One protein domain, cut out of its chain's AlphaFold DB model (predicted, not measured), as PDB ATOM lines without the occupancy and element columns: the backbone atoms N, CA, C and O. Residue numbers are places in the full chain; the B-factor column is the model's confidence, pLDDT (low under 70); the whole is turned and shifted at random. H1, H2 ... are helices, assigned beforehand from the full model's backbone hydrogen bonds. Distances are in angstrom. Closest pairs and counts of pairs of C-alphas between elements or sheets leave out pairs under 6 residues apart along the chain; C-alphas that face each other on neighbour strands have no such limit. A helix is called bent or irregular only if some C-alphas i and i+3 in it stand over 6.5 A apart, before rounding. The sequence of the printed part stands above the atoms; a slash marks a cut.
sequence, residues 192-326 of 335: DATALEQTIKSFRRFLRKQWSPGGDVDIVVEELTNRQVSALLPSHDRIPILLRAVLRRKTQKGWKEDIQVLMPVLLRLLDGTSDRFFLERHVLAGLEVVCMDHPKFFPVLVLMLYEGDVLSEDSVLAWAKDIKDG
ATOM      1  N   ASP A 192     154.950 104.724 111.053       49.00
ATOM      2  CA  ASP A 192     154.224 103.713 111.857       49.00
ATOM      3  C   ASP A 192     153.872 104.192 113.273       49.00
ATOM      4  O   ASP A 192     152.760 103.980 113.765       49.00
ATOM      5  N   ALA A 193     154.788 104.917 113.926       53.53
ATOM      6  CA  ALA A 193     154.480 105.617 115.174       53.53
ATOM      7  C   ALA A 193     153.355 106.644 114.958       53.53
ATOM      8  O   ALA A 193     152.536 106.882 115.852       53.53
ATOM      9  N   THR A 194     153.282 107.204 113.749       69.62
ATOM     10  CA  THR A 194     152.264 108.163 113.331       69.62
ATOM     11  C   THR A 194     150.939 107.460 113.011       69.62
ATOM     12  O   THR A 194     149.902 107.937 113.463       69.62
ATOM     13  N   ALA A 195     150.946 106.300 112.353       81.56
ATOM     14  CA  ALA A 195     149.778 105.504 111.979       81.56
ATOM     15  C   ALA A 195     149.114 104.866 113.203       81.56
ATOM     16  O   ALA A 195     147.899 104.985 113.383       81.56
ATOM     17  N   LEU A 196     149.899 104.279 114.112       84.25
ATOM     18  CA  LEU A 196     149.402 103.771 115.390       84.25
ATOM     19  C   LEU A 196     148.788 104.903 116.221       84.25
ATOM     20  O   LEU A 196     147.675 104.774 116.730       84.25
ATOM     21  N   GLU A 197     149.463 106.049 116.325       86.81
ATOM     22  CA  GLU A 197     148.958 107.194 117.088       86.81
ATOM     23  C   GLU A 197     147.728 107.847 116.428       86.81
ATOM     24  O   GLU A 197     146.798 108.264 117.124       86.81
ATOM     25  N   GLN A 198     147.667 107.915 115.096       88.50
ATOM     26  CA  GLN A 198     146.487 108.359 114.350       88.50
ATOM     27  C   GLN A 198     145.309 107.403 114.557       88.50
ATOM     28  O   GLN A 198     144.189 107.862 114.793       88.50
ATOM     29  N   THR A 199     145.563 106.096 114.562       92.44
ATOM     30  CA  THR A 199     144.559 105.055 114.818       92.44
ATOM     31  C   THR A 199     144.050 105.114 116.253       92.44
ATOM     32  O   THR A 199     142.845 105.092 116.480       92.44
ATOM     33  N   ILE A 200     144.930 105.324 117.235       90.62
ATOM     34  CA  ILE A 200     144.544 105.569 118.633       90.62
ATOM     35  C   ILE A 200     143.658 106.815 118.735       90.62
ATOM     36  O   ILE A 200     142.612 106.797 119.388       90.62
ATOM     37  N   LYS A 201     144.050 107.920 118.088       88.81
ATOM     38  CA  LYS A 201     143.271 109.169 118.091       88.81
ATOM     39  C   LYS A 201     141.914 108.994 117.422       88.81
ATOM     40  O   LYS A 201     140.923 109.529 117.930       88.81
ATOM     41  N   SER A 202     141.864 108.274 116.303       90.88
ATOM     42  CA  SER A 202     140.617 107.980 115.613       90.88
ATOM     43  C   SER A 202     139.747 107.113 116.516       90.88
ATOM     44  O   SER A 202     138.602 107.494 116.772       90.88
ATOM     45  N   PHE A 203     140.253 105.984 117.027       92.12
ATOM     46  CA  PHE A 203     139.502 105.016 117.837       92.12
ATOM     47  C   PHE A 203     138.959 105.661 119.107       92.12
ATOM     48  O   PHE A 203     137.773 105.566 119.405       92.12
ATOM     49  N   ARG A 204     139.756 106.512 119.756       88.44
ATOM     50  CA  ARG A 204     139.296 107.353 120.867       88.44
ATOM     51  C   ARG A 204     138.123 108.270 120.492       88.44
ATOM     52  O   ARG A 204     137.287 108.591 121.334       88.44
ATOM     53  N   ARG A 205     138.060 108.773 119.256       87.38
ATOM     54  CA  ARG A 205     136.921 109.582 118.786       87.38
ATOM     55  C   ARG A 205     135.658 108.735 118.633       87.38
ATOM     56  O   ARG A 205     134.585 109.257 118.899       87.38
ATOM     57  N   PHE A 206     135.793 107.475 118.229       89.25
ATOM     58  CA  PHE A 206     134.679 106.530 118.185       89.25
ATOM     59  C   PHE A 206     134.162 106.215 119.582       89.25
ATOM     60  O   PHE A 206     132.983 106.447 119.844       89.25
ATOM     61  N   LEU A 207     135.058 105.851 120.503       86.38
ATOM     62  CA  LEU A 207     134.682 105.552 121.884       86.38
ATOM     63  C   LEU A 207     133.931 106.725 122.531       86.38
ATOM     64  O   LEU A 207     132.863 106.540 123.092       86.38
ATOM     65  N   ARG A 208     134.398 107.966 122.350       82.06
ATOM     66  CA  ARG A 208     133.694 109.149 122.886       82.06
ATOM     67  C   ARG A 208     132.309 109.410 122.292       82.06
ATOM     68  O   ARG A 208     131.541 110.143 122.903       82.06
ATOM     69  N   LYS A 209     132.027 108.931 121.079       79.31
ATOM     70  CA  LYS A 209     130.760 109.196 120.382       79.31
ATOM     71  C   LYS A 209     129.728 108.098 120.599       79.31
ATOM     72  O   LYS A 209     128.545 108.408 120.608       79.31
ATOM     73  N   GLN A 210     130.171 106.848 120.688       67.56
ATOM     74  CA  GLN A 210     129.278 105.691 120.632       67.56
ATOM     75  C   GLN A 210     129.460 104.696 121.775       67.56
ATOM     76  O   GLN A 210     128.585 103.859 121.972       67.56
ATOM     77  N   TRP A 211     130.546 104.774 122.547       72.88
ATOM     78  CA  TRP A 211     130.766 103.816 123.620       72.88
ATOM     79  C   TRP A 211     130.206 104.324 124.947       72.88
ATOM     80  O   TRP A 211     130.598 105.378 125.448       72.88
ATOM     81  N   SER A 212     129.290 103.538 125.507       63.75
ATOM     82  CA  SER A 212     128.773 103.682 126.868       63.75
ATOM     83  C   SER A 212     129.341 102.538 127.718       63.75
ATOM     84  O   SER A 212     129.489 101.436 127.183       63.75
ATOM     85  N   PRO A 213     129.645 102.736 129.014       61.91
ATOM     86  CA  PRO A 213     130.006 101.633 129.902       61.91
ATOM     87  C   PRO A 213     128.891 100.573 129.908       61.91
ATOM     88  O   PRO A 213     127.767 100.878 130.297       61.91
ATOM     89  N   GLY A 214     129.181  99.364 129.412       58.56
ATOM     90  CA  GLY A 214     128.187  98.295 129.195       58.56
ATOM     91  C   GLY A 214     127.629  98.182 127.767       58.56
ATOM     92  O   GLY A 214     126.677  97.439 127.548       58.56
ATOM     93  N   GLY A 215     128.192  98.912 126.799       70.62
ATOM     94  CA  GLY A 215     127.905  98.712 125.376       70.62
ATOM     95  C   GLY A 215     128.380  97.348 124.865       70.62
ATOM     96  O   GLY A 215     129.214  96.696 125.493       70.62
ATOM     97  N   ASP A 216     127.855  96.937 123.713       84.00
ATOM     98  CA  ASP A 216     128.174  95.649 123.099       84.00
ATOM     99  C   ASP A 216     129.680  95.527 122.805       84.00
ATOM    100  O   ASP A 216     130.272  96.338 122.081       84.00
ATOM    101  N   VAL A 217     130.302  94.515 123.411       89.56
ATOM    102  CA  VAL A 217     131.736  94.245 123.315       89.56
ATOM    103  C   VAL A 217     132.130  93.905 121.879       89.56
ATOM    104  O   VAL A 217     133.196  94.334 121.429       89.56
ATOM    105  N   ASP A 218     131.277  93.190 121.144       88.94
ATOM    106  CA  ASP A 218     131.589  92.757 119.784       88.94
ATOM    107  C   ASP A 218     131.666  93.953 118.829       88.94
ATOM    108  O   ASP A 218     132.590  94.015 118.020       88.94
ATOM    109  N   ILE A 219     130.817  94.974 119.004       88.88
ATOM    110  CA  ILE A 219     130.882  96.222 118.220       88.88
ATOM    111  C   ILE A 219     132.226  96.931 118.435       88.88
ATOM    112  O   ILE A 219     132.842  97.438 117.495       88.88
ATOM    113  N   VAL A 220     132.706  96.975 119.681       90.00
ATOM    114  CA  VAL A 220     133.986  97.620 120.007       90.00
ATOM    115  C   VAL A 220     135.152  96.854 119.382       90.00
ATOM    116  O   VAL A 220     136.059  97.476 118.828       90.00
ATOM    117  N   VAL A 221     135.132  95.520 119.454       92.19
ATOM    118  CA  VAL A 221     136.170  94.655 118.876       92.19
ATOM    119  C   VAL A 221     136.155  94.703 117.350       92.19
ATOM    120  O   VAL A 221     137.225  94.760 116.737       92.19
ATOM    121  N   GLU A 222     134.977  94.714 116.732       92.31
ATOM    122  CA  GLU A 222     134.811  94.842 115.286       92.31
ATOM    123  C   GLU A 222     135.362  96.183 114.802       92.31
ATOM    124  O   GLU A 222     136.234  96.215 113.935       92.31
ATOM    125  N   GLU A 223     134.962  97.293 115.426       92.62
ATOM    126  CA  GLU A 223     135.449  98.620 115.044       92.62
ATOM    127  C   GLU A 223     136.963  98.767 115.264       92.62
ATOM    128  O   GLU A 223     137.676  99.356 114.443       92.62
ATOM    129  N   LEU A 224     137.483  98.210 116.361       93.19
ATOM    130  CA  LEU A 224     138.918  98.159 116.636       93.19
ATOM    131  C   LEU A 224     139.662  97.364 115.557       93.19
ATOM    132  O   LEU A 224     140.715  97.802 115.088       93.19
ATOM    133  N   THR A 225     139.106  96.226 115.144       93.69
ATOM    134  CA  THR A 225     139.660  95.377 114.085       93.69
ATOM    135  C   THR A 225     139.640  96.104 112.745       93.69
ATOM    136  O   THR A 225     140.675  96.181 112.087       93.69
ATOM    137  N   ASN A 226     138.516  96.722 112.379       93.38
ATOM    138  CA  ASN A 226     138.363  97.486 111.141       93.38
ATOM    139  C   ASN A 226     139.401  98.601 111.043       93.38
ATOM    140  O   ASN A 226     140.049  98.770 110.010       93.38
ATOM    141  N   ARG A 227     139.624  99.339 112.132       92.25
ATOM    142  CA  ARG A 227     140.626 100.413 112.169       92.25
ATOM    143  C   ARG A 227     142.051  99.901 112.141       92.25
ATOM    144  O   ARG A 227     142.867 100.477 111.432       92.25
ATOM    145  N   GLN A 228     142.345  98.834 112.877       93.38
ATOM    146  CA  GLN A 228     143.654  98.185 112.833       93.38
ATOM    147  C   GLN A 228     143.978  97.707 111.409       93.38
ATOM    148  O   GLN A 228     145.071  97.975 110.919       93.38
ATOM    149  N   VAL A 229     143.022  97.069 110.726       90.62
ATOM    150  CA  VAL A 229     143.181  96.605 109.339       90.62
ATOM    151  C   VAL A 229     143.316  97.787 108.377       90.62
ATOM    152  O   VAL A 229     144.202  97.779 107.529       90.62
ATOM    153  N   SER A 230     142.503  98.835 108.547       89.44
ATOM    154  CA  SER A 230     142.552 100.043 107.705       89.44
ATOM    155  C   SER A 230     143.874 100.799 107.835       89.44
ATOM    156  O   SER A 230     144.334 101.414 106.879       89.44
ATOM    157  N   ALA A 231     144.485 100.754 109.019       88.25
ATOM    158  CA  ALA A 231     145.788 101.345 109.297       88.25
ATOM    159  C   ALA A 231     146.965 100.409 108.976       88.25
ATOM    160  O   ALA A 231     148.105 100.782 109.233       88.25
ATOM    161  N   LEU A 232     146.700  99.207 108.444       86.19
ATOM    162  CA  LEU A 232     147.705  98.185 108.118       86.19
ATOM    163  C   LEU A 232     148.580  97.761 109.313       86.19
ATOM    164  O   LEU A 232     149.710  97.311 109.141       86.19
ATOM    165  N   LEU A 233     148.051  97.875 110.533       84.94
ATOM    166  CA  LEU A 233     148.758  97.491 111.755       84.94
ATOM    167  C   LEU A 233     148.638  95.974 111.991       84.94
ATOM    168  O   LEU A 233     147.658  95.374 111.557       84.94
ATOM    169  N   PRO A 234     149.581  95.309 112.674       87.38
ATOM    170  CA  PRO A 234     149.445  93.906 113.074       87.38
ATOM    171  C   PRO A 234     148.218  93.610 113.955       87.38
ATOM    172  O   PRO A 234     147.700  94.470 114.661       87.38
ATOM    173  N   SER A 235     147.779  92.347 113.995       86.50
ATOM    174  CA  SER A 235     146.634  91.924 114.824       86.50
ATOM    175  C   SER A 235     146.854  92.144 116.327       86.50
ATOM    176  O   SER A 235     145.916  92.492 117.040       86.50
ATOM    177  N   HIS A 236     148.090  91.995 116.808       86.38
ATOM    178  CA  HIS A 236     148.440  92.234 118.209       86.38
ATOM    179  C   HIS A 236     148.420  93.720 118.593       86.38
ATOM    180  O   HIS A 236     148.345  94.026 119.782       86.38
ATOM    181  N   ASP A 237     148.399  94.647 117.623       90.06
ATOM    182  CA  ASP A 237     148.315  96.085 117.899       90.06
ATOM    183  C   ASP A 237     146.919  96.536 118.349       90.06
ATOM    184  O   ASP A 237     146.765  97.632 118.889       90.06
ATOM    185  N   ARG A 238     145.900  95.671 118.250       92.75
ATOM    186  CA  ARG A 238     144.567  95.925 118.826       92.75
ATOM    187  C   ARG A 238     144.652  96.260 120.317       92.75
ATOM    188  O   ARG A 238     144.013  97.205 120.773       92.75
ATOM    189  N   ILE A 239     145.495  95.541 121.059       93.56
ATOM    190  CA  ILE A 239     145.685  95.713 122.506       93.56
ATOM    191  C   ILE A 239     146.275  97.093 122.849       93.56
ATOM    192  O   ILE A 239     145.630  97.844 123.586       93.56
ATOM    193  N   PRO A 240     147.449  97.501 122.324       90.88
ATOM    194  CA  PRO A 240     147.988  98.826 122.601       90.88
ATOM    195  C   PRO A 240     147.111  99.955 122.044       90.88
ATOM    196  O   PRO A 240     147.074 101.018 122.667       90.88
ATOM    197  N   ILE A 241     146.376  99.756 120.937       92.25
ATOM    198  CA  ILE A 241     145.390 100.741 120.458       92.25
ATOM    199  C   ILE A 241     144.286 100.938 121.500       92.25
ATOM    200  O   ILE A 241     144.010 102.077 121.878       92.25
ATOM    201  N   LEU A 242     143.685  99.848 121.987       93.31
ATOM    202  CA  LEU A 242     142.612  99.866 122.980       93.31
ATOM    203  C   LEU A 242     143.071 100.512 124.294       93.31
ATOM    204  O   LEU A 242     142.483 101.506 124.731       93.31
ATOM    205  N   LEU A 243     144.161 100.002 124.878       92.12
ATOM    206  CA  LEU A 243     144.697 100.491 126.151       92.12
ATOM    207  C   LEU A 243     145.038 101.978 126.072       92.12
ATOM    208  O   LEU A 243     144.630 102.748 126.934       92.12
ATOM    209  N   ARG A 244     145.727 102.424 125.015       89.12
ATOM    210  CA  ARG A 244     146.118 103.837 124.873       89.12
ATOM    211  C   ARG A 244     144.951 104.731 124.470       89.12
ATOM    212  O   ARG A 244     145.000 105.934 124.740       89.12
ATOM    213  N   ALA A 245     143.918 104.211 123.809       88.81
ATOM    214  CA  ALA A 245     142.730 104.991 123.477       88.81
ATOM    215  C   ALA A 245     141.932 105.351 124.733       88.81
ATOM    216  O   ALA A 245     141.533 106.516 124.851       88.81
ATOM    217  N   VAL A 246     141.777 104.394 125.655       87.81
ATOM    218  CA  VAL A 246     141.007 104.543 126.896       87.81
ATOM    219  C   VAL A 246     141.859 105.122 128.030       87.81
ATOM    220  O   VAL A 246     141.560 106.210 128.517       87.81
ATOM    221  N   LEU A 247     142.973 104.477 128.392       85.62
ATOM    222  CA  LEU A 247     143.840 104.896 129.496       85.62
ATOM    223  C   LEU A 247     144.748 106.048 129.064       85.62
ATOM    224  O   LEU A 247     145.860 105.893 128.546       85.62
ATOM    225  N   ARG A 248     144.237 107.264 129.230       72.81
ATOM    226  CA  ARG A 248     144.908 108.469 128.754       72.81
ATOM    227  C   ARG A 248     146.060 108.866 129.679       72.81
ATOM    228  O   ARG A 248     145.826 109.277 130.809       72.81
ATOM    229  N   ARG A 249     147.281 108.926 129.132       60.78
ATOM    230  CA  ARG A 249     148.496 109.384 129.845       60.78
ATOM    231  C   ARG A 249     148.360 110.718 130.590       60.78
ATOM    232  O   ARG A 249     148.974 110.898 131.623       60.78
ATOM    233  N   LYS A 250     147.568 111.667 130.073       57.91
ATOM    234  CA  LYS A 250     147.440 113.018 130.661       57.91
ATOM    235  C   LYS A 250     146.484 113.103 131.860       57.91
ATOM    236  O   LYS A 250     146.416 114.158 132.481       57.91
ATOM    237  N   THR A 251     145.696 112.063 132.134       64.56
ATOM    238  CA  THR A 251     144.672 112.074 133.187       64.56
ATOM    239  C   THR A 251     144.576 110.691 133.823       64.56
ATOM    240  O   THR A 251     143.866 109.834 133.310       64.56
ATOM    241  N   GLN A 252     145.264 110.488 134.947       69.62
ATOM    242  CA  GLN A 252     145.204 109.257 135.751       69.62
ATOM    243  C   GLN A 252     143.890 109.094 136.536       69.62
ATOM    244  O   GLN A 252     143.593 108.027 137.071       69.62
ATOM    245  N   LYS A 253     143.106 110.172 136.650       76.44
ATOM    246  CA  LYS A 253     141.802 110.157 137.318       76.44
ATOM    247  C   LYS A 253     140.826 109.333 136.472       76.44
ATOM    248  O   LYS A 253     140.505 109.764 135.369       76.44
ATOM    249  N   GLY A 254     140.367 108.199 136.999       81.38
ATOM    250  CA  GLY A 254     139.414 107.312 136.321       81.38
ATOM    251  C   GLY A 254     139.991 105.985 135.819       81.38
ATOM    252  O   GLY A 254     139.233 105.147 135.355       81.38
ATOM    253  N   TRP A 255     141.310 105.746 135.911       88.19
ATOM    254  CA  TRP A 255     141.917 104.543 135.310       88.19
ATOM    255  C   TRP A 255     141.422 103.218 135.896       88.19
ATOM    256  O   TRP A 255     141.426 102.209 135.195       88.19
ATOM    257  N   LYS A 256     141.016 103.197 137.171       86.69
ATOM    258  CA  LYS A 256     140.481 101.979 137.798       86.69
ATOM    259  C   LYS A 256     139.123 101.634 137.199       86.69
ATOM    260  O   LYS A 256     138.892 100.493 136.817       86.69
ATOM    261  N   GLU A 257     138.266 102.637 137.083       87.25
ATOM    262  CA  GLU A 257     136.950 102.531 136.471       87.25
ATOM    263  C   GLU A 257     137.093 102.172 134.985       87.25
ATOM    264  O   GLU A 257     136.479 101.219 134.519       87.25
ATOM    265  N   ASP A 258     137.987 102.849 134.264       88.00
ATOM    266  CA  ASP A 258     138.274 102.586 132.852       88.00
ATOM    267  C   ASP A 258     138.751 101.142 132.607       88.00
ATOM    268  O   ASP A 258     138.301 100.503 131.654       88.00
ATOM    269  N   ILE A 259     139.627 100.596 133.467       90.44
ATOM    270  CA  ILE A 259     140.060  99.189 133.383       90.44
ATOM    271  C   ILE A 259     138.880  98.232 133.544       90.44
ATOM    272  O   ILE A 259     138.793  97.263 132.793       90.44
ATOM    273  N   GLN A 260     137.960  98.502 134.471       88.31
ATOM    274  CA  GLN A 260     136.785  97.650 134.664       88.31
ATOM    275  C   GLN A 260     135.903  97.610 133.410       88.31
ATOM    276  O   GLN A 260     135.393  96.550 133.058       88.31
ATOM    277  N   VAL A 261     135.768  98.730 132.688       86.12
ATOM    278  CA  VAL A 261     135.015  98.751 131.423       86.12
ATOM    279  C   VAL A 261     135.795  98.085 130.274       86.12
ATOM    280  O   VAL A 261     135.198  97.521 129.360       86.12
ATOM    281  N   LEU A 262     137.129  98.118 130.309       90.00
ATOM    282  CA  LEU A 262     137.993  97.473 129.312       90.00
ATOM    283  C   LEU A 262     138.059  95.948 129.442       90.00
ATOM    284  O   LEU A 262     138.264  95.275 128.433       90.00
ATOM    285  N   MET A 263     137.926  95.411 130.655       91.94
ATOM    286  CA  MET A 263     138.113  93.987 130.951       91.94
ATOM    287  C   MET A 263     137.333  93.048 130.016       91.94
ATOM    288  O   MET A 263     137.973  92.186 129.414       91.94
ATOM    289  N   PRO A 264     136.014  93.226 129.788       92.06
ATOM    290  CA  PRO A 264     135.265  92.356 128.877       92.06
ATOM    291  C   PRO A 264     135.789  92.398 127.435       92.06
ATOM    292  O   PRO A 264     135.824  91.377 126.753       92.06
ATOM    293  N   VAL A 265     136.244  93.568 126.976       92.38
ATOM    294  CA  VAL A 265     136.825  93.745 125.636       92.38
ATOM    295  C   VAL A 265     138.176  93.040 125.535       92.38
ATOM    296  O   VAL A 265     138.459  92.393 124.530       92.38
ATOM    297  N   LEU A 266     139.008  93.138 126.574       93.88
ATOM    298  CA  LEU A 266     140.295  92.447 126.630       93.88
ATOM    299  C   LEU A 266     140.112  90.929 126.649       93.88
ATOM    300  O   LEU A 266     140.750  90.258 125.846       93.88
ATOM    301  N   LEU A 267     139.208  90.400 127.479       93.69
ATOM    302  CA  LEU A 267     138.873  88.972 127.484       93.69
ATOM    303  C   LEU A 267     138.436  88.511 126.093       93.69
ATOM    304  O   LEU A 267     139.020  87.587 125.541       93.69
ATOM    305  N   ARG A 268     137.528  89.251 125.447       92.62
ATOM    306  CA  ARG A 268     137.059  88.935 124.093       92.62
ATOM    307  C   ARG A 268     138.166  88.932 123.032       92.62
ATOM    308  O   ARG A 268     138.076  88.169 122.067       92.62
ATOM    309  N   LEU A 269     139.175  89.795 123.174       91.75
ATOM    310  CA  LEU A 269     140.353  89.838 122.297       91.75
ATOM    311  C   LEU A 269     141.339  88.690 122.564       91.75
ATOM    312  O   LEU A 269     142.095  88.332 121.663       91.75
ATOM    313  N   LEU A 270     141.352  88.151 123.785       90.50
ATOM    314  CA  LEU A 270     142.218  87.050 124.214       90.50
ATOM    315  C   LEU A 270     141.579  85.671 123.972       90.50
ATOM    316  O   LEU A 270     142.296  84.693 123.735       90.50
ATOM    317  N   ASP A 271     140.249  85.595 124.002       85.31
ATOM    318  CA  ASP A 271     139.476  84.361 123.891       85.31
ATOM    319  C   ASP A 271     139.629  83.668 122.530       85.31
ATOM    320  O   ASP A 271     139.665  84.293 121.468       85.31
ATOM    321  N   GLY A 272     139.686  82.331 122.561       65.69
ATOM    322  CA  GLY A 272     139.668  81.484 121.363       65.69
ATOM    323  C   GLY A 272     140.959  81.480 120.535       65.69
ATOM    324  O   GLY A 272     140.955  80.966 119.416       65.69
ATOM    325  N   THR A 273     142.060  82.026 121.061       68.25
ATOM    326  CA  THR A 273     143.357  82.066 120.370       68.25
ATOM    327  C   THR A 273     144.360  81.084 120.985       68.25
ATOM    328  O   THR A 273     144.483  80.985 122.204       68.25
ATOM    329  N   SER A 274     145.135  80.378 120.151       70.38
ATOM    330  CA  SER A 274     146.294  79.582 120.605       70.38
ATOM    331  C   SER A 274     147.406  80.445 121.212       70.38
ATOM    332  O   SER A 274     148.297  79.936 121.886       70.38
ATOM    333  N   ASP A 275     147.336  81.757 120.982       82.12
ATOM    334  CA  ASP A 275     148.392  82.724 121.259       82.12
ATOM    335  C   ASP A 275     148.080  83.596 122.489       82.12
ATOM    336  O   ASP A 275     148.666  84.666 122.659       82.12
ATOM    337  N   ARG A 276     147.175  83.154 123.375       89.38
ATOM    338  CA  ARG A 276     146.756  83.915 124.564       89.38
ATOM    339  C   ARG A 276     147.940  84.419 125.396       89.38
ATOM    340  O   ARG A 276     148.026  85.613 125.657       89.38
ATOM    341  N   PHE A 277     148.910  83.557 125.708       89.69
ATOM    342  CA  PHE A 277     150.121  83.946 126.450       89.69
ATOM    343  C   PHE A 277     150.912  85.074 125.758       89.69
ATOM    344  O   PHE A 277     151.437  85.980 126.405       89.69
ATOM    345  N   PHE A 278     150.987  85.054 124.425       88.12
ATOM    346  CA  PHE A 278     151.648  86.103 123.651       88.12
ATOM    347  C   PHE A 278     150.880  87.429 123.732       88.12
ATOM    348  O   PHE A 278     151.494  88.487 123.881       88.12
ATOM    349  N   LEU A 279     149.549  87.388 123.678       90.25
ATOM    350  CA  LEU A 279     148.698  88.572 123.778       90.25
ATOM    351  C   LEU A 279     148.667  89.162 125.199       90.25
ATOM    352  O   LEU A 279     148.747  90.381 125.342       90.25
ATOM    353  N   GLU A 280     148.666  88.337 126.247       93.56
ATOM    354  CA  GLU A 280     148.797  88.783 127.647       93.56
ATOM    355  C   GLU A 280     150.085  89.598 127.857       93.56
ATOM    356  O   GLU A 280     150.084  90.659 128.485       93.56
ATOM    357  N   ARG A 281     151.188  89.195 127.214       91.62
ATOM    358  CA  ARG A 281     152.436  89.974 127.219       91.62
ATOM    359  C   ARG A 281     152.313  91.324 126.501       91.62
ATOM    360  O   ARG A 281     152.971  92.282 126.904       91.62
ATOM    361  N   HIS A 282     151.461  91.439 125.479       91.25
ATOM    362  CA  HIS A 282     151.165  92.726 124.831       91.25
ATOM    363  C   HIS A 282     150.306  93.634 125.716       91.25
ATOM    364  O   HIS A 282     150.464  94.855 125.657       91.25
ATOM    365  N   VAL A 283     149.441  93.065 126.565       94.38
ATOM    366  CA  VAL A 283     148.705  93.822 127.590       94.38
ATOM    367  C   VAL A 283     149.690  94.439 128.582       94.38
ATOM    368  O   VAL A 283     149.653  95.651 128.797       94.38
ATOM    369  N   LEU A 284     150.623  93.640 129.114       94.00
ATOM    370  CA  LEU A 284     151.668  94.112 130.032       94.00
ATOM    371  C   LEU A 284     152.534  95.212 129.397       94.00
ATOM    372  O   LEU A 284     152.663  96.294 129.971       94.00
ATOM    373  N   ALA A 285     153.031  95.000 128.175       89.31
ATOM    374  CA  ALA A 285     153.805  96.009 127.446       89.31
ATOM    375  C   ALA A 285     153.001  97.300 127.186       89.31
ATOM    376  O   ALA A 285     153.513  98.414 127.313       89.31
ATOM    377  N   GLY A 286     151.713  97.176 126.844       89.62
ATOM    378  CA  GLY A 286     150.817  98.318 126.668       89.62
ATOM    379  C   GLY A 286     150.626  99.117 127.959       89.62
ATOM    380  O   GLY A 286     150.653 100.350 127.925       89.62
ATOM    381  N   LEU A 287     150.495  98.434 129.100       91.75
ATOM    382  CA  LEU A 287     150.401  99.070 130.412       91.75
ATOM    383  C   LEU A 287     151.687  99.794 130.813       91.75
ATOM    384  O   LEU A 287     151.589 100.890 131.363       91.75
ATOM    385  N   GLU A 288     152.872  99.257 130.509       90.00
ATOM    386  CA  GLU A 288     154.148  99.948 130.770       90.00
ATOM    387  C   GLU A 288     154.188 101.288 130.029       90.00
ATOM    388  O   GLU A 288     154.503 102.338 130.592       90.00
ATOM    389  N   VAL A 289     153.781 101.265 128.758       85.62
ATOM    390  CA  VAL A 289     153.723 102.438 127.885       85.62
ATOM    391  C   VAL A 289     152.685 103.457 128.368       85.62
ATOM    392  O   VAL A 289     152.901 104.662 128.212       85.62
ATOM    393  N   VAL A 290     151.557 103.019 128.928       87.69
ATOM    394  CA  VAL A 290     150.525 103.898 129.512       87.69
ATOM    395  C   VAL A 290     150.991 104.493 130.844       87.69
ATOM    396  O   VAL A 290     150.797 105.685 131.080       87.69
ATOM    397  N   CYS A 291     151.633 103.688 131.687       87.88
ATOM    398  CA  CYS A 291     152.036 104.058 133.043       87.88
ATOM    399  C   CYS A 291     153.424 104.703 133.123       87.88
ATOM    400  O   CYS A 291     153.877 104.995 134.224       87.88
ATOM    401  N   MET A 292     154.087 104.951 131.993       85.06
ATOM    402  CA  MET A 292     155.432 105.534 131.928       85.06
ATOM    403  C   MET A 292     155.569 106.816 132.769       85.06
ATOM    404  O   MET A 292     156.509 106.945 133.547       85.06
ATOM    405  N   ASP A 293     154.589 107.719 132.681       80.81
ATOM    406  CA  ASP A 293     154.566 108.983 133.438       80.81
ATOM    407  C   ASP A 293     154.015 108.813 134.874       80.81
ATOM    408  O   ASP A 293     154.137 109.696 135.727       80.81
ATOM    409  N   HIS A 294     153.388 107.668 135.160       85.19
ATOM    410  CA  HIS A 294     152.663 107.371 136.398       85.19
ATOM    411  C   HIS A 294     152.929 105.931 136.888       85.19
ATOM    412  O   HIS A 294     151.993 105.139 137.042       85.19
ATOM    413  N   PRO A 295     154.190 105.568 137.194       86.56
ATOM    414  CA  PRO A 295     154.606 104.173 137.381       86.56
ATOM    415  C   PRO A 295     153.928 103.469 138.563       86.56
ATOM    416  O   PRO A 295     153.780 102.252 138.559       86.56
ATOM    417  N   LYS A 296     153.445 104.221 139.564       88.44
ATOM    418  CA  LYS A 296     152.717 103.671 140.723       88.44
ATOM    419  C   LYS A 296     151.393 102.999 140.349       88.44
ATOM    420  O   LYS A 296     150.915 102.163 141.108       88.44
ATOM    421  N   PHE A 297     150.794 103.367 139.215       88.88
ATOM    422  CA  PHE A 297     149.548 102.755 138.755       88.88
ATOM    423  C   PHE A 297     149.777 101.407 138.086       88.88
ATOM    424  O   PHE A 297     148.900 100.559 138.175       88.88
ATOM    425  N   PHE A 298     150.947 101.176 137.487       92.00
ATOM    426  CA  PHE A 298     151.253  99.920 136.807       92.00
ATOM    427  C   PHE A 298     150.935  98.671 137.657       92.00
ATOM    428  O   PHE A 298     150.106  97.877 137.215       92.00
ATOM    429  N   PRO A 299     151.470  98.504 138.888       93.06
ATOM    430  CA  PRO A 299     151.165  97.324 139.700       93.06
ATOM    431  C   PRO A 299     149.683  97.226 140.086       93.06
ATOM    432  O   PRO A 299     149.159  96.126 140.215       93.06
ATOM    433  N   VAL A 300     148.991  98.361 140.232       93.06
ATOM    434  CA  VAL A 300     147.554  98.389 140.543       93.06
ATOM    435  C   VAL A 300     146.735  97.881 139.358       93.06
ATOM    436  O   VAL A 300     145.853  97.053 139.547       93.06
ATOM    437  N   LEU A 301     147.029  98.345 138.139       93.69
ATOM    438  CA  LEU A 301     146.306  97.914 136.938       93.69
ATOM    439  C   LEU A 301     146.614  96.453 136.589       93.69
ATOM    440  O   LEU A 301     145.706  95.731 136.190       93.69
ATOM    441  N   VAL A 302     147.860  96.003 136.779       95.25
ATOM    442  CA  VAL A 302     148.233  94.589 136.603       95.25
ATOM    443  C   VAL A 302     147.474  93.701 137.581       95.25
ATOM    444  O   VAL A 302     146.906  92.705 137.149       95.25
ATOM    445  N   LEU A 303     147.409  94.075 138.865       95.25
ATOM    446  CA  LEU A 303     146.650  93.313 139.858       95.25
ATOM    447  C   LEU A 303     145.166  93.228 139.486       95.25
ATOM    448  O   LEU A 303     144.607  92.141 139.504       95.25
ATOM    449  N   MET A 304     144.553  94.343 139.072       95.44
ATOM    450  CA  MET A 304     143.155  94.333 138.634       95.44
ATOM    451  C   MET A 304     142.948  93.394 137.440       95.44
ATOM    452  O   MET A 304     142.049  92.566 137.468       95.44
ATOM    453  N   LEU A 305     143.779  93.484 136.397       96.25
ATOM    454  CA  LEU A 305     143.664  92.613 135.220       96.25
ATOM    455  C   LEU A 305     143.949  91.136 135.528       96.25
ATOM    456  O   LEU A 305     143.373  90.268 134.878       96.25
ATOM    457  N   TYR A 306     144.805  90.850 136.507       96.44
ATOM    458  CA  TYR A 306     145.020  89.499 137.017       96.44
ATOM    459  C   TYR A 306     143.774  88.969 137.743       96.44
ATOM    460  O   TYR A 306     143.305  87.881 137.436       96.44
ATOM    461  N   GLU A 307     143.180  89.763 138.639       95.75
ATOM    462  CA  GLU A 307     141.937  89.409 139.342       95.75
ATOM    463  C   GLU A 307     140.732  89.252 138.399       95.75
ATOM    464  O   GLU A 307     139.789  88.537 138.725       95.75
ATOM    465  N   GLY A 308     140.745  89.920 137.241       93.88
ATOM    466  CA  GLY A 308     139.712  89.810 136.206       93.88
ATOM    467  C   GLY A 308     139.999  88.776 135.115       93.88
ATOM    468  O   GLY A 308     139.456  88.917 134.022       93.88
ATOM    469  N   ASP A 309     140.883  87.805 135.367       94.06
ATOM    470  CA  ASP A 309     141.243  86.705 134.456       94.06
ATOM    471  C   ASP A 309     141.783  87.141 133.078       94.06
ATOM    472  O   ASP A 309     141.826  86.349 132.134       94.06
ATOM    473  N   VAL A 310     142.221  88.397 132.933       95.19
ATOM    474  CA  VAL A 310     142.849  88.905 131.701       95.19
ATOM    475  C   VAL A 310     144.317  88.486 131.638       95.19
ATOM    476  O   VAL A 310     144.818  88.209 130.554       95.19
ATOM    477  N   LEU A 311     145.011  88.444 132.778       96.19
ATOM    478  CA  LEU A 311     146.422  88.061 132.874       96.19
ATOM    479  C   LEU A 311     146.581  86.768 133.672       96.19
ATOM    480  O   LEU A 311     146.049  86.657 134.772       96.19
ATOM    481  N   SER A 312     147.373  85.829 133.158       94.25
ATOM    482  CA  SER A 312     147.771  84.622 133.892       94.25
ATOM    483  C   SER A 312     148.981  84.866 134.800       94.25
ATOM    484  O   SER A 312     149.806  85.746 134.530       94.25
ATOM    485  N   GLU A 313     149.140  84.039 135.838       94.44
ATOM    486  CA  GLU A 313     150.324  84.060 136.711       94.44
ATOM    487  C   GLU A 313     151.610  83.866 135.895       94.44
ATOM    488  O   GLU A 313     152.567  84.627 136.047       94.44
ATOM    489  N   ASP A 314     151.591  82.924 134.947       92.88
ATOM    490  CA  ASP A 314     152.710  82.639 134.049       92.88
ATOM    491  C   ASP A 314     153.142  83.878 133.255       92.88
ATOM    492  O   ASP A 314     154.341  84.148 133.122       92.88
ATOM    493  N   SER A 315     152.187  84.663 132.740       92.50
ATOM    494  CA  SER A 315     152.490  85.881 131.980       92.50
ATOM    495  C   SER A 315     153.159  86.954 132.844       92.50
ATOM    496  O   SER A 315     154.136  87.575 132.411       92.50
ATOM    497  N   VAL A 316     152.689  87.126 134.085       93.69
ATOM    498  CA  VAL A 316     153.212  88.111 135.041       93.69
ATOM    499  C   VAL A 316     154.600  87.700 135.537       93.69
ATOM    500  O   VAL A 316     155.507  88.533 135.588       93.69
ATOM    501  N   LEU A 317     154.805  86.417 135.849       91.88
ATOM    502  CA  LEU A 317     156.107  85.885 136.256       91.88
ATOM    503  C   LEU A 317     157.133  85.963 135.123       91.88
ATOM    504  O   LEU A 317     158.278  86.357 135.362       91.88
ATOM    505  N   ALA A 318     156.732  85.632 133.892       88.81
ATOM    506  CA  ALA A 318     157.594  85.758 132.720       88.81
ATOM    507  C   ALA A 318     158.018  87.214 132.500       88.81
ATOM    508  O   ALA A 318     159.204  87.489 132.335       88.81
ATOM    509  N   TRP A 319     157.077  88.157 132.578       90.50
ATOM    510  CA  TRP A 319     157.380  89.586 132.501       90.50
ATOM    511  C   TRP A 319     158.326  90.047 133.623       90.50
ATOM    512  O   TRP A 319     159.317  90.728 133.360       90.50
ATOM    513  N   ALA A 320     158.093  89.623 134.868       86.75
ATOM    514  CA  ALA A 320     158.963  89.968 135.994       86.75
ATOM    515  C   ALA A 320     160.391  89.418 135.827       86.75
ATOM    516  O   ALA A 320     161.357  90.041 136.282       86.75
ATOM    517  N   LYS A 321     160.544  88.259 135.177       84.88
ATOM    518  CA  LYS A 321     161.850  87.690 134.829       84.88
ATOM    519  C   LYS A 321     162.562  88.525 133.763       84.88
ATOM    520  O   LYS A 321     163.733  88.843 133.949       84.88
ATOM    521  N   ASP A 322     161.849  88.963 132.727       80.00
ATOM    522  CA  ASP A 322     162.423  89.780 131.650       80.00
ATOM    523  C   ASP A 322     163.030  91.096 132.168       80.00
ATOM    524  O   ASP A 322     164.052  91.557 131.651       80.00
ATOM    525  N   ILE A 323     162.444  91.677 133.224       72.75
ATOM    526  CA  ILE A 323     162.980  92.858 133.922       72.75
ATOM    527  C   ILE A 323     164.320  92.545 134.592       72.75
ATOM    528  O   ILE A 323     165.260  93.331 134.475       72.75
ATOM    529  N   LYS A 324     164.418  91.406 135.294       65.94
ATOM    530  CA  LYS A 324     165.656  90.985 135.975       65.94
ATOM    531  C   LYS A 324     166.789  90.740 134.984       65.94
ATOM    532  O   LYS A 324     167.931  91.077 135.280       65.94
ATOM    533  N   ASP A 325     166.450  90.221 133.809       68.38
ATOM    534  CA  ASP A 325     167.401  89.912 132.742       68.38
ATOM    535  C   ASP A 325     167.754  91.148 131.878       68.38
ATOM    536  O   ASP A 325     168.531  91.045 130.931       68.38
ATOM    537  N   GLY A 326     167.212  92.336 132.196       59.09
ATOM    538  CA  GLY A 326     167.484  93.586 131.470       59.09
ATOM    539  C   GLY A 326     166.874  93.638 130.063       59.09
ATOM    540  O   GLY A 326     167.307  94.425 129.225       59.09
TER     541      GLY A 326
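What this domain is: This is residues 192 to 326 of the 335 residues of the protein "Hypothetical protein" of Grammatophora oceanica (UniProt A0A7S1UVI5). Pairs of helices follow one another as a short stack: H1 with H2 at one end, then H3 with H4, then H5 with H6, and last H7, which packs on H5. H3 and H5 run side by side in the core, H1 and H2 cross H3 steeply, and residues 320 to 326 stick out. The printed part has 135 residues with seven named helices, H1 to H7 in order, and no named strand; the class is all helix. It is compact, with a radius of gyration of the C-alphas of 14.2 A and spans of 40 by 35 by 30 A.

Where its parts are: H1, residues 192 to 210, begins at C-alpha 192 (154.224, 103.713, 111.857) and is 26.5 A long. H2 is residues 217 to 230, H3 residues 235 to 246. H4, residues 255 to 270, 20.7 A, has a kink of 45 degrees near residue 262 and is only just irregular: C-alphas 261 and 264 are 6.9 A apart. H5, residues 276 to 291, is 22.5 A long. H6 is residues 297 to 307; H7, residues 313 to 324, ends at C-alpha 324 (165.656, 90.985, 135.975).

How they stand to each other: H3, H4 and H5 form an up-and-down bundle, each running against the one before. H3 touches H5, closest C-alphas Pro 240 and Gly 286, 5.0 A. H3 and H4, a hairpin, only just touch, with 3 pairs of C-alphas within 8 A, closest Val 246 and Asp 258, 6.8 A. H4 and H5 touch only at the corner, closest C-alphas Leu 270 and Arg 276, 5.5 A. H1 touches H3 at a steep tilt of 57 degrees, closest C-alphas Arg 204 and Ala 245, 4.9 A. H7 touches H5 with residues 315 to 319 alone, closest C-alphas Ser 315 and Arg 281, 6.3 A. Every O i to N i+4 pair is within hydrogen-bond range in H1, H2, H5, H6 and H7; H3 has 6 of 8, H4 10 of 12.

The domain as a whole: The C-alphas farthest apart, of Lys 209 and Asp 325, are 43.2 A apart. The printed part has no cut and no long link. Mean pLDDT of the printed part is 85.9; 16 residues are under 70, among them 249 to 252.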